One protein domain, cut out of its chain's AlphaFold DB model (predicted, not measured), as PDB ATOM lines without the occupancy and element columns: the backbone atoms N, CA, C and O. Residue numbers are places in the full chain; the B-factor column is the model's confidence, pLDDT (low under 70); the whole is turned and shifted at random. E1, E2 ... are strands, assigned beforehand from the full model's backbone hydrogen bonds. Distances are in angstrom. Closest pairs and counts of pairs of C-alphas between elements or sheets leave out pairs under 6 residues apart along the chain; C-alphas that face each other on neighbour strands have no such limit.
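AT A GLANCE: This is residues 363 to 456 of the 460 residues of the protein "Fibronectin type-III domain-containing protein" of Clostridiales bacterium (UniProt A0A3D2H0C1). A long twisted ribbon, E1 with E6, ends in a small head of E2, E3 and the hairpin E4 and E5. It is all strand: 94 residues printed, six named strands, E1 to E6, no named helix. The extended rod spans 80 by 27 by 17 A, radius of gyration of the C-alphas 22.1 A.

HOW THE PARTS SIT: E1, residues 363 to 387, has three antiparallel neighbours in a branched, twisted sheet. On one side lie E6, residues 439 to 456, and E2, residues 392 to 396; on the other E3, residues 411 to 417. Across E1 and E6, N 365 and O 455 are within hydrogen-bond range at 2.9 A; across E1 and E2, N 385 and O 394 are at 3.0 A; across E1 and E3, N 380 and O 415 are at 2.8 A. E4, residues 423 to 427, and E5, residues 430 to 433, form a hairpin, N 427 and O 430 3.0 A apart.

IN THESE COORDINATES: E1 runs 74.7 A from C-alpha 363 at (39.506, -28.569, -50.421) to C-alpha 387 at (113.334, -29.795, -61.597); E6 ends with C-alpha 456 at (43.775, -27.017, -47.250).

THE WHOLE: The printed part has no cut; E2 to E3 is a long link.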
ATOM      1  N   GLN A 363      38.801 -28.985 -49.208       91.06
ATOM      2  CA  GLN A 363      39.506 -28.569 -50.421       91.06
ATOM      3  C   GLN A 363      41.016 -28.546 -50.164       91.06
ATOM      4  O   GLN A 363      41.456 -28.233 -49.058       91.06
ATOM      5  N   VAL A 364      41.804 -28.876 -51.189       92.75
ATOM      6  CA  VAL A 364      43.274 -28.821 -51.176       92.75
ATOM      7  C   VAL A 364      43.751 -28.098 -52.426       92.75
ATOM      8  O   VAL A 364      43.315 -28.417 -53.529       92.75
ATOM      9  N   GLU A 365      44.686 -27.173 -52.248       94.56
ATOM     10  CA  GLU A 365      45.485 -26.595 -53.323       94.56
ATOM     11  C   GLU A 365      46.929 -27.093 -53.238       94.56
ATOM     12  O   GLU A 365      47.444 -27.396 -52.157       94.56
ATOM     13  N   THR A 366      47.605 -27.116 -54.388       92.50
ATOM     14  CA  THR A 366      49.041 -27.399 -54.484       92.50
ATOM     15  C   THR A 366      49.740 -26.340 -55.326       92.50
ATOM     16  O   THR A 366      49.168 -25.854 -56.299       92.50
ATOM     17  N   LYS A 367      50.984 -26.008 -54.976       90.75
ATOM     18  CA  LYS A 367      51.892 -25.215 -55.818       90.75
ATOM     19  C   LYS A 367      53.270 -25.866 -55.848       90.75
ATOM     20  O   LYS A 367      53.666 -26.516 -54.884       90.75
ATOM     21  N   VAL A 368      54.007 -25.675 -56.938       93.31
ATOM     22  CA  VAL A 368      55.388 -26.155 -57.083       93.31
ATOM     23  C   VAL A 368      56.300 -24.945 -57.220       93.31
ATOM     24  O   VAL A 368      56.161 -24.173 -58.166       93.31
ATOM     25  N   GLU A 369      57.233 -24.778 -56.289       89.94
ATOM     26  CA  GLU A 369      58.196 -23.673 -56.298       89.94
ATOM     27  C   GLU A 369      59.609 -24.193 -56.566       89.94
ATOM     28  O   GLU A 369      59.993 -25.262 -56.092       89.94
ATOM     29  N   THR A 370      60.394 -23.438 -57.337       90.62
ATOM     30  CA  THR A 370      61.807 -23.757 -57.583       90.62
ATOM     31  C   THR A 370      62.658 -23.080 -56.518       90.62
ATOM     32  O   THR A 370      62.814 -21.859 -56.533       90.62
ATOM     33  N   GLN A 371      63.207 -23.868 -55.598       84.75
ATOM     34  CA  GLN A 371      64.198 -23.411 -54.628       84.75
ATOM     35  C   GLN A 371      65.613 -23.562 -55.193       84.75
ATOM     36  O   GLN A 371      65.858 -24.390 -56.072       84.75
ATOM     37  N   TYR A 372      66.547 -22.772 -54.661       85.81
ATOM     38  CA  TYR A 372      67.951 -22.765 -55.071       85.81
ATOM     39  C   TYR A 372      68.865 -23.020 -53.873       85.81
ATOM     40  O   TYR A 372      68.727 -22.368 -52.838       85.81
ATOM     41  N   ASN A 373      69.834 -23.920 -54.027       87.00
ATOM     42  CA  ASN A 373      70.880 -24.188 -53.042       87.00
ATOM     43  C   ASN A 373      72.271 -23.855 -53.603       87.00
ATOM     44  O   ASN A 373      72.613 -24.206 -54.731       87.00
ATOM     45  N   SER A 374      73.098 -23.196 -52.788       88.94
ATOM     46  CA  SER A 374      74.493 -22.884 -53.118       88.94
ATOM     47  C   SER A 374      75.403 -24.036 -52.693       88.94
ATOM     48  O   SER A 374      75.771 -24.146 -51.524       88.94
ATOM     49  N   VAL A 375      75.776 -24.894 -53.640       90.19
ATOM     50  CA  VAL A 375      76.645 -26.056 -53.405       90.19
ATOM     51  C   VAL A 375      78.117 -25.645 -53.576       90.19
ATOM     52  O   VAL A 375      78.452 -25.025 -54.592       90.19
ATOM     53  N   PRO A 376      79.016 -25.957 -52.620       92.44
ATOM     54  CA  PRO A 376      80.435 -25.644 -52.748       92.44
ATOM     55  C   PRO A 376      81.102 -26.513 -53.820       92.44
ATOM     56  O   PRO A 376      80.888 -27.724 -53.906       92.44
ATOM     57  N   VAL A 377      81.956 -25.883 -54.617       94.25
ATOM     58  CA  VAL A 377      82.746 -26.496 -55.683       94.25
ATOM     59  C   VAL A 377      84.213 -26.182 -55.411       94.25
ATOM     60  O   VAL A 377      84.630 -25.022 -55.406       94.25
ATOM     61  N   TYR A 378      84.998 -27.224 -55.153       94.38
ATOM     62  CA  TYR A 378      86.403 -27.111 -54.780       94.38
ATOM     63  C   TYR A 378      87.257 -27.111 -56.043       94.38
ATOM     64  O   TYR A 378      87.247 -28.078 -56.805       94.38
ATOM     65  N   ASN A 379      87.994 -26.028 -56.270       94.38
ATOM     66  CA  ASN A 379      88.887 -25.862 -57.407       94.38
ATOM     67  C   ASN A 379      90.329 -25.893 -56.912       94.38
ATOM     68  O   ASN A 379      90.685 -25.251 -55.928       94.38
ATOM     69  N   TYR A 380      91.165 -26.637 -57.615       92.62
ATOM     70  CA  TYR A 380      92.554 -26.872 -57.272       92.62
ATOM     71  C   TYR A 380      93.437 -26.473 -58.446       92.62
ATOM     72  O   TYR A 380      93.153 -26.810 -59.595       92.62
ATOM     73  N   SER A 381      94.523 -25.768 -58.147       92.56
ATOM     74  CA  SER A 381      95.520 -25.310 -59.118       92.56
ATOM     75  C   SER A 381      96.930 -25.662 -58.644       92.56
ATOM     76  O   SER A 381      97.208 -25.631 -57.446       92.56
ATOM     77  N   ARG A 382      97.827 -26.030 -59.562       92.00
ATOM     78  CA  ARG A 382      99.254 -26.243 -59.264       92.00
ATOM     79  C   ARG A 382     100.127 -26.010 -60.492       92.00
ATOM     80  O   ARG A 382      99.704 -26.285 -61.611       92.00
ATOM     81  N   TRP A 383     101.357 -25.568 -60.272       91.75
ATOM     82  CA  TRP A 383     102.389 -25.476 -61.301       91.75
ATOM     83  C   TRP A 383     103.173 -26.788 -61.353       91.75
ATOM     84  O   TRP A 383     103.801 -27.167 -60.362       91.75
ATOM     85  N   TYR A 384     103.125 -27.490 -62.480       92.94
ATOM     86  CA  TYR A 384     103.886 -28.712 -62.738       92.94
ATOM     87  C   TYR A 384     105.104 -28.366 -63.591       92.94
ATOM     88  O   TYR A 384     104.967 -27.655 -64.580       92.94
ATOM     89  N   TYR A 385     106.299 -28.806 -63.192       92.88
ATOM     90  CA  TYR A 385     107.542 -28.452 -63.885       92.88
ATOM     91  C   TYR A 385     108.641 -29.500 -63.694       92.88
ATOM     92  O   TYR A 385     108.609 -30.288 -62.746       92.88
ATOM     93  N   TYR A 386     109.650 -29.485 -64.567       94.06
ATOM     94  CA  TYR A 386     110.817 -30.354 -64.441       94.06
ATOM     95  C   TYR A 386     111.924 -29.679 -63.618       94.06
ATOM     96  O   TYR A 386     112.432 -28.616 -63.993       94.06
ATOM     97  N   ASN A 387     112.305 -30.301 -62.499       92.81
ATOM     98  CA  ASN A 387     113.334 -29.795 -61.597       92.81
ATOM     99  C   ASN A 387     114.709 -30.390 -61.946       92.81
ATOM    100  O   ASN A 387     114.923 -31.599 -61.841       92.81
ATOM    101  N   THR A 388     115.656 -29.538 -62.339       93.25
ATOM    102  CA  THR A 388     116.990 -29.951 -62.804       93.25
ATOM    103  C   THR A 388     117.914 -30.422 -61.684       93.25
ATOM    104  O   THR A 388     118.801 -31.225 -61.953       93.25
ATOM    105  N   ALA A 389     117.697 -29.992 -60.436       92.38
ATOM    106  CA  ALA A 389     118.499 -30.423 -59.287       92.38
ATOM    107  C   ALA A 389     118.100 -31.816 -58.769       92.38
ATOM    108  O   ALA A 389     118.892 -32.471 -58.097       92.38
ATOM    109  N   TRP A 390     116.881 -32.272 -59.080       90.50
ATOM    110  CA  TRP A 390     116.375 -33.596 -58.693       90.50
ATOM    111  C   TRP A 390     116.177 -34.556 -59.876       90.50
ATOM    112  O   TRP A 390     115.796 -35.703 -59.665       90.50
ATOM    113  N   GLY A 391     116.387 -34.102 -61.117       93.44
ATOM    114  CA  GLY A 391     116.232 -34.919 -62.328       93.44
ATOM    115  C   GLY A 391     114.797 -35.390 -62.613       93.44
ATOM    116  O   GLY A 391     114.604 -36.302 -63.420       93.44
ATOM    117  N   GLN A 392     113.788 -34.789 -61.977       93.75
ATOM    118  CA  GLN A 392     112.408 -35.282 -61.979       93.75
ATOM    119  C   GLN A 392     111.363 -34.165 -62.079       93.75
ATOM    120  O   GLN A 392     111.609 -33.005 -61.742       93.75
ATOM    121  N   TRP A 393     110.165 -34.544 -62.517       92.00
ATOM    122  CA  TRP A 393     108.984 -33.685 -62.503       92.00
ATOM    123  C   TRP A 393     108.456 -33.476 -61.079       92.00
ATOM    124  O   TRP A 393     108.425 -34.407 -60.277       92.00
ATOM    125  N   THR A 394     108.022 -32.258 -60.761       89.12
ATOM    126  CA  THR A 394     107.512 -31.892 -59.434       89.12
ATOM    127  C   THR A 394     106.449 -30.790 -59.507       89.12
ATOM    128  O   THR A 394     106.107 -30.305 -60.585       89.12
ATOM    129  N   HIS A 395     105.890 -30.422 -58.353       88.75
ATOM    130  CA  HIS A 395     104.721 -29.553 -58.223       88.75
ATOM    131  C   HIS A 395     104.997 -28.362 -57.295       88.75
ATOM    132  O   HIS A 395     105.675 -28.505 -56.279       88.75
ATOM    133  N   SER A 396     104.412 -27.206 -57.607       84.12
ATOM    134  CA  SER A 396     104.433 -25.984 -56.794       84.12
ATOM    135  C   SER A 396     103.029 -25.371 -56.686       84.12
ATOM    136  O   SER A 396     102.173 -25.583 -57.543       84.12
ATOM    137  N   TYR A 397     102.793 -24.602 -55.622       79.44
ATOM    138  CA  TYR A 397     101.549 -23.859 -55.379       79.44
ATOM    139  C   TYR A 397     101.459 -22.562 -56.211       79.44
ATOM    140  O   TYR A 397     100.366 -22.069 -56.472       79.44
ATOM    141  N   THR A 398     102.601 -22.025 -56.650       84.25
ATOM    142  CA  THR A 398     102.739 -20.885 -57.574       84.25
ATOM    143  C   THR A 398     103.625 -21.250 -58.759       84.25
ATOM    144  O   THR A 398     104.399 -22.210 -58.697       84.25
ATOM    145  N   GLN A 399     103.556 -20.443 -59.822       89.62
ATOM    146  CA  GLN A 399     104.515 -20.488 -60.922       89.62
ATOM    147  C   GLN A 399     105.951 -20.412 -60.379       89.62
ATOM    148  O   GLN A 399     106.309 -19.467 -59.677       89.62
ATOM    149  N   TYR A 400     106.759 -21.425 -60.689       85.56
ATOM    150  CA  TYR A 400     108.126 -21.566 -60.195       85.56
ATOM    151  C   TYR A 400     109.137 -21.385 -61.327       85.56
ATOM    152  O   TYR A 400     109.055 -22.070 -62.347       85.56
ATOM    153  N   THR A 401     110.092 -20.478 -61.117       87.62
ATOM    154  CA  THR A 401     111.113 -20.048 -62.090       87.62
ATOM    155  C   THR A 401     112.514 -19.925 -61.464       87.62
ATOM    156  O   THR A 401     113.373 -19.222 -61.989       87.62
ATOM    157  N   GLY A 402     112.751 -20.585 -60.322       88.94
ATOM    158  CA  GLY A 402     114.030 -20.537 -59.602       88.94
ATOM    159  C   GLY A 402     115.179 -21.276 -60.303       88.94
ATOM    160  O   GLY A 402     115.009 -21.873 -61.362       88.94
ATOM    161  N   SER A 403     116.367 -21.272 -59.697       89.56
ATOM    162  CA  SER A 403     117.618 -21.748 -60.319       89.56
ATOM    163  C   SER A 403     117.642 -23.227 -60.738       89.56
ATOM    164  O   SER A 403     118.467 -23.602 -61.567       89.56
ATOM    165  N   ASN A 404     116.743 -24.063 -60.208       91.69
ATOM    166  CA  ASN A 404     116.570 -25.466 -60.598       91.69
ATOM    167  C   ASN A 404     115.319 -25.725 -61.470       91.69
ATOM    168  O   ASN A 404     114.918 -26.874 -61.654       91.69
ATOM    169  N   TYR A 405     114.693 -24.684 -62.029       93.25
ATOM    170  CA  TYR A 405     113.628 -24.803 -63.031       93.25
ATOM    171  C   TYR A 405     114.216 -25.032 -64.430       93.25
ATOM    172  O   TYR A 405     115.001 -24.223 -64.926       93.25
ATOM    173  N   LYS A 406     113.791 -26.093 -65.129       92.81
ATOM    174  CA  LYS A 406     114.069 -26.218 -66.566       92.81
ATOM    175  C   LYS A 406     113.185 -25.235 -67.338       92.81
ATOM    176  O   LYS A 406     111.965 -25.400 -67.371       92.81
ATOM    177  N   SER A 407     113.799 -24.248 -67.992       91.12
ATOM    178  CA  SER A 407     113.074 -23.274 -68.821       91.12
ATOM    179  C   SER A 407     112.175 -23.962 -69.857       91.12
ATOM    180  O   SER A 407     112.547 -24.987 -70.433       91.12
ATOM    181  N   GLY A 408     110.968 -23.425 -70.046       90.56
ATOM    182  CA  GLY A 408     109.940 -23.985 -70.928       90.56
ATOM    183  C   GLY A 408     109.281 -25.292 -70.458       90.56
ATOM    184  O   GLY A 408     108.451 -25.815 -71.191       90.56
ATOM    185  N   SER A 409     109.616 -25.836 -69.279       93.00
ATOM    186  CA  SER A 409     109.013 -27.092 -68.783       93.00
ATOM    187  C   SER A 409     107.748 -26.922 -67.941       93.00
ATOM    188  O   SER A 409     107.151 -27.922 -67.563       93.00
ATOM    189  N   GLY A 410     107.382 -25.693 -67.576       93.00
ATOM    190  CA  GLY A 410     106.327 -25.440 -66.601       93.00
ATOM    191  C   GLY A 410     104.938 -25.229 -67.206       93.00
ATOM    192  O   GLY A 410     104.777 -24.425 -68.124       93.00
ATOM    193  N   GLU A 411     103.934 -25.894 -66.636       95.06
ATOM    194  CA  GLU A 411     102.516 -25.770 -66.988       95.06
ATOM    195  C   GLU A 411     101.627 -25.606 -65.740       95.06
ATOM    196  O   GLU A 411     101.977 -26.039 -64.640       95.06
ATOM    197  N   TRP A 412     100.445 -25.004 -65.903       94.69
ATOM    198  CA  TRP A 412      99.409 -25.004 -64.866       94.69
ATOM    199  C   TRP A 412      98.467 -26.194 -65.047       94.69
ATOM    200  O   TRP A 412      97.849 -26.356 -66.096       94.69
ATOM    201  N   GLN A 413      98.310 -26.986 -63.989       93.50
ATOM    202  CA  GLN A 413      97.338 -28.070 -63.902       93.50
ATOM    203  C   GLN A 413      96.178 -27.663 -62.994       93.50
ATOM    204  O   GLN A 413      96.384 -27.077 -61.926       93.50
ATOM    205  N   TYR A 414      94.961 -28.020 -63.407       93.25
ATOM    206  CA  TYR A 414      93.712 -27.672 -62.732       93.25
ATOM    207  C   TYR A 414      92.874 -28.921 -62.440       93.25
ATOM    208  O   TYR A 414      92.921 -29.899 -63.188       93.25
ATOM    209  N   LYS A 415      92.088 -28.888 -61.363       91.44
ATOM    210  CA  LYS A 415      91.134 -29.945 -61.001       91.44
ATOM    211  C   LYS A 415      89.957 -29.351 -60.232       91.44
ATOM    212  O   LYS A 415      90.173 -28.551 -59.332       91.44
ATOM    213  N   THR A 416      88.739 -29.799 -60.523       92.88
ATOM    214  CA  THR A 416      87.522 -29.370 -59.814       92.88
ATOM    215  C   THR A 416      86.777 -30.583 -59.259       92.88
ATOM    216  O   THR A 416      86.680 -31.605 -59.941       92.88
ATOM    217  N   THR A 417      86.269 -30.500 -58.026       92.38
ATOM    218  CA  THR A 417      85.523 -31.580 -57.354       92.38
ATOM    219  C   THR A 417      84.366 -31.048 -56.500       92.38
ATOM    220  O   THR A 417      84.467 -29.997 -55.873       92.38
ATOM    221  N   SER A 418      83.269 -31.809 -56.417       88.62
ATOM    222  CA  SER A 418      82.093 -31.498 -55.571       88.62
ATOM    223  C   SER A 418      82.269 -31.878 -54.091       88.62
ATOM    224  O   SER A 418      81.331 -31.786 -53.305       88.62
ATOM    225  N   GLN A 419      83.449 -32.377 -53.724       91.69
ATOM    226  CA  GLN A 419      83.877 -32.749 -52.375       91.69
ATOM    227  C   GLN A 419      85.361 -32.376 -52.226       91.69
ATOM    228  O   GLN A 419      86.084 -32.420 -53.231       91.69
ATOM    229  N   PRO A 420      85.838 -32.014 -51.022       92.62
ATOM    230  CA  PRO A 420      87.229 -31.627 -50.818       92.62
ATOM    231  C   PRO A 420      88.176 -32.819 -51.010       92.62
ATOM    232  O   PRO A 420      87.845 -33.962 -50.688       92.62
ATOM    233  N   LEU A 421      89.387 -32.559 -51.506       91.12
ATOM    234  CA  LEU A 421      90.436 -33.578 -51.552       91.12
ATOM    235  C   LEU A 421      90.900 -33.940 -50.133       91.12
ATOM    236  O   LEU A 421      91.018 -33.083 -49.258       91.12
ATOM    237  N   ALA A 422      91.225 -35.218 -49.921       92.12
ATOM    238  CA  ALA A 422      91.779 -35.684 -48.654       92.12
ATOM    239  C   ALA A 422      93.096 -34.951 -48.336       92.12
ATOM    240  O   ALA A 422      94.031 -34.948 -49.142       92.12
ATOM    241  N   LYS A 423      93.149 -34.331 -47.155       91.88
ATOM    242  CA  LYS A 423      94.317 -33.630 -46.611       91.88
ATOM    243  C   LYS A 423      95.338 -34.646 -46.092       91.88
ATOM    244  O   LYS A 423      94.943 -35.650 -45.507       91.88
ATOM    245  N   VAL A 424      96.629 -34.398 -46.328       90.06
ATOM    246  CA  VAL A 424      97.717 -35.343 -45.998       90.06
ATOM    247  C   VAL A 424      98.660 -34.762 -44.943       90.06
ATOM    248  O   VAL A 424      98.702 -35.263 -43.829       90.06
ATOM    249  N   ASN A 425      99.371 -33.678 -45.266       86.94
ATOM    250  CA  ASN A 425     100.314 -32.994 -44.372       86.94
ATOM    251  C   ASN A 425     100.087 -31.479 -44.423       86.94
ATOM    252  O   ASN A 425      99.601 -30.971 -45.435       86.94
ATOM    253  N   GLN A 426     100.511 -30.747 -43.391       85.12
ATOM    254  CA  GLN A 426     100.641 -29.289 -43.441       85.12
ATOM    255  C   GLN A 426     102.088 -28.898 -43.114       85.12
ATOM    256  O   GLN A 426     102.628 -29.348 -42.108       85.12
ATOM    257  N   ILE A 427     102.724 -28.100 -43.976       80.00
ATOM    258  CA  ILE A 427     104.131 -27.678 -43.847       80.00
ATOM    259  C   ILE A 427     104.209 -26.188 -44.192       80.00
ATOM    260  O   ILE A 427     103.635 -25.767 -45.195       80.00
ATOM    261  N   ASP A 428     104.869 -25.385 -43.355       78.50
ATOM    262  CA  ASP A 428     105.020 -23.927 -43.518       78.50
ATOM    263  C   ASP A 428     103.691 -23.201 -43.818       78.50
ATOM    264  O   ASP A 428     103.588 -22.344 -44.696       78.50
ATOM    265  N   GLY A 429     102.628 -23.620 -43.119       76.50
ATOM    266  CA  GLY A 429     101.251 -23.143 -43.294       76.50
ATOM    267  C   GLY A 429     100.498 -23.724 -44.501       76.50
ATOM    268  O   GLY A 429      99.274 -23.607 -44.561       76.50
ATOM    269  N   ARG A 430     101.178 -24.397 -45.436       78.44
ATOM    270  CA  ARG A 430     100.620 -24.897 -46.707       78.44
ATOM    271  C   ARG A 430     100.052 -26.306 -46.563       78.44
ATOM    272  O   ARG A 430     100.689 -27.179 -45.978       78.44
ATOM    273  N   GLN A 431      98.886 -26.544 -47.157       86.44
ATOM    274  CA  GLN A 431      98.218 -27.845 -47.154       86.44
ATOM    275  C   GLN A 431      98.694 -28.729 -48.320       86.44
ATOM    276  O   GLN A 431      98.596 -28.351 -49.486       86.44
ATOM    277  N   GLN A 432      99.157 -29.938 -48.008       85.25
ATOM    278  CA  GLN A 432      99.329 -31.022 -48.973       85.25
ATOM    279  C   GLN A 432      98.042 -31.855 -49.038       85.25
ATOM    280  O   GLN A 432      97.439 -32.148 -47.998       85.25
ATOM    281  N   TYR A 433      97.652 -32.273 -50.240       88.75
ATOM    282  CA  TYR A 433      96.472 -33.100 -50.491       88.75
ATOM    283  C   TYR A 433      96.875 -34.426 -51.151       88.75
ATOM    284  O   TYR A 433      97.998 -34.591 -51.636       88.75
ATOM    285  N   ASN A 434      95.957 -35.391 -51.195       83.06
ATOM    286  CA  ASN A 434      96.204 -36.654 -51.883       83.06
ATOM    287  C   ASN A 434      96.454 -36.403 -53.386       83.06
ATOM    288  O   ASN A 434      95.676 -35.722 -54.059       83.06
ATOM    289  N   GLY A 435      97.570 -36.921 -53.906       77.56
ATOM    290  CA  GLY A 435      98.067 -36.624 -55.253       77.56
ATOM    291  C   GLY A 435      98.961 -35.376 -55.377       77.56
ATOM    292  O   GLY A 435      99.329 -35.026 -56.500       77.56
ATOM    293  N   GLY A 436      99.332 -34.712 -54.273       80.25
ATOM    294  CA  GLY A 436     100.428 -33.732 -54.227       80.25
ATOM    295  C   GLY A 436     100.073 -32.354 -53.656       80.25
ATOM    296  O   GLY A 436      99.085 -32.170 -52.946       80.25
ATOM    297  N   TRP A 437     100.916 -31.367 -53.962       84.25
ATOM    298  CA  TRP A 437     100.663 -29.965 -53.624       84.25
ATOM    299  C   TRP A 437      99.616 -29.362 -54.561       84.25
ATOM    300  O   TRP A 437      99.705 -29.527 -55.779       84.25
ATOM    301  N   TRP A 438      98.654 -28.651 -53.977       88.81
ATOM    302  CA  TRP A 438      97.591 -27.935 -54.674       88.81
ATOM    303  C   TRP A 438      97.252 -26.649 -53.915       88.81
ATOM    304  O   TRP A 438      97.245 -26.633 -52.686       88.81
ATOM    305  N   ASN A 439      96.936 -25.592 -54.654       89.81
ATOM    306  CA  ASN A 439      96.317 -24.374 -54.153       89.81
ATOM    307  C   ASN A 439      94.792 -24.484 -54.333       89.81
ATOM    308  O   ASN A 439      94.324 -24.618 -55.467       89.81
ATOM    309  N   GLU A 440      94.049 -24.482 -53.223       91.44
ATOM    310  CA  GLU A 440      92.591 -24.671 -53.152       91.44
ATOM    311  C   GLU A 440      91.849 -23.325 -53.186       91.44
ATOM    312  O   GLU A 440      92.233 -22.375 -52.505       91.44
ATOM    313  N   SER A 441      90.750 -23.255 -53.936       91.56
ATOM    314  CA  SER A 441      89.768 -22.173 -53.869       91.56
ATOM    315  C   SER A 441      88.346 -22.727 -53.982       91.56
ATOM    316  O   SER A 441      88.062 -23.627 -54.773       91.56
ATOM    317  N   ILE A 442      87.430 -22.192 -53.174       93.75
ATOM    318  CA  ILE A 442      86.026 -22.612 -53.160       93.75
ATOM    319  C   ILE A 442      85.220 -21.620 -53.998       93.75
ATOM    320  O   ILE A 442      85.198 -20.426 -53.699       93.75
ATOM    321  N   SER A 443      84.552 -22.118 -55.036       92.00
ATOM    322  CA  SER A 443      83.452 -21.416 -55.698       92.00
ATOM    323  C   SER A 443      82.118 -22.021 -55.260       92.00
ATOM    324  O   SER A 443      82.080 -23.082 -54.637       92.00
ATOM    325  N   TYR A 444      81.010 -21.351 -55.571       89.06
ATOM    326  CA  TYR A 444      79.670 -21.875 -55.317       89.06
ATOM    327  C   TYR A 444      78.917 -22.009 -56.634       89.06
ATOM    328  O   TYR A 444      78.897 -21.082 -57.445       89.06
ATOM    329  N   LYS A 445      78.291 -23.166 -56.836       88.12
ATOM    330  CA  LYS A 445      77.337 -23.410 -57.915       88.12
ATOM    331  C   LYS A 445      75.932 -23.303 -57.328       88.12
ATOM    332  O   LYS A 445      75.651 -23.938 -56.317       88.12
ATOM    333  N   GLN A 446      75.052 -22.539 -57.969       91.12
ATOM    334  CA  GLN A 446      73.621 -22.666 -57.703       91.12
ATOM    335  C   GLN A 446      73.100 -23.935 -58.377       91.12
ATOM    336  O   GLN A 446      73.268 -24.128 -59.584       91.12
ATOM    337  N   GLU A 447      72.473 -24.795 -57.590       88.88
ATOM    338  CA  GLU A 447      71.613 -25.868 -58.073       88.88
ATOM    339  C   GLU A 447      70.161 -25.530 -57.709       88.88
ATOM    340  O   GLU A 447      69.905 -24.618 -56.919       88.88
ATOM    341  N   SER A 448      69.205 -26.187 -58.364       88.50
ATOM    342  CA  SER A 448      67.782 -25.862 -58.248       88.50
ATOM    343  C   SER A 448      66.947 -27.126 -58.128       88.50
ATOM    344  O   SER A 448      67.115 -28.046 -58.932       88.50
ATOM    345  N   TYR A 449      66.015 -27.150 -57.181       87.25
ATOM    346  CA  TYR A 449      65.096 -28.264 -56.962       87.25
ATOM    347  C   TYR A 449      63.664 -27.758 -56.791       87.25
ATOM    348  O   TYR A 449      63.424 -26.639 -56.337       87.25
ATOM    349  N   GLN A 450      62.703 -28.588 -57.184       92.44
ATOM    350  CA  GLN A 450      61.284 -28.290 -57.027       92.44
ATOM    351  C   GLN A 450      60.793 -28.744 -55.652       92.44
ATOM    352  O   GLN A 450      61.113 -29.844 -55.204       92.44
ATOM    353  N   VAL A 451      59.996 -27.898 -55.004       93.69
ATOM    354  CA  VAL A 451      59.309 -28.195 -53.745       93.69
ATOM    355  C   VAL A 451      57.812 -28.047 -53.965       93.69
ATOM    356  O   VAL A 451      57.336 -26.967 -54.321       93.69
ATOM    357  N   THR A 452      57.068 -29.129 -53.740       93.38
ATOM    358  CA  THR A 452      55.606 -29.089 -53.717       93.38
ATOM    359  C   THR A 452      55.135 -28.621 -52.347       93.38
ATOM    360  O   THR A 452      55.472 -29.218 -51.324       93.38
ATOM    361  N   TYR A 453      54.329 -27.568 -52.345       93.44
ATOM    362  CA  TYR A 453      53.595 -27.089 -51.187       93.44
ATOM    363  C   TYR A 453      52.111 -27.412 -51.335       93.44
ATOM    364  O   TYR A 453      51.566 -27.410 -52.440       93.44
ATOM    365  N   TYR A 454      51.461 -27.617 -50.198       95.19
ATOM    366  CA  TYR A 454      50.047 -27.917 -50.049       95.19
ATOM    367  C   TYR A 454      49.416 -26.908 -49.085       95.19
ATOM    368  O   TYR A 454      50.052 -26.493 -48.111       95.19
ATOM    369  N   ARG A 455      48.156 -26.544 -49.323       96.44
ATOM    370  CA  ARG A 455      47.284 -25.916 -48.319       96.44
ATOM    371  C   ARG A 455      45.886 -26.511 -48.399       96.44
ATOM    372  O   ARG A 455      45.496 -27.004 -49.455       96.44
ATOM    373  N   TYR A 456      45.140 -26.486 -47.300       93.56
ATOM    374  CA  TYR A 456      43.775 -27.017 -47.250       93.56
ATOM    375  C   TYR A 456      42.802 -26.049 -46.576       93.56
ATOM    376  O   TYR A 456      43.215 -25.206 -45.783       93.56
TER     377      TYR A 456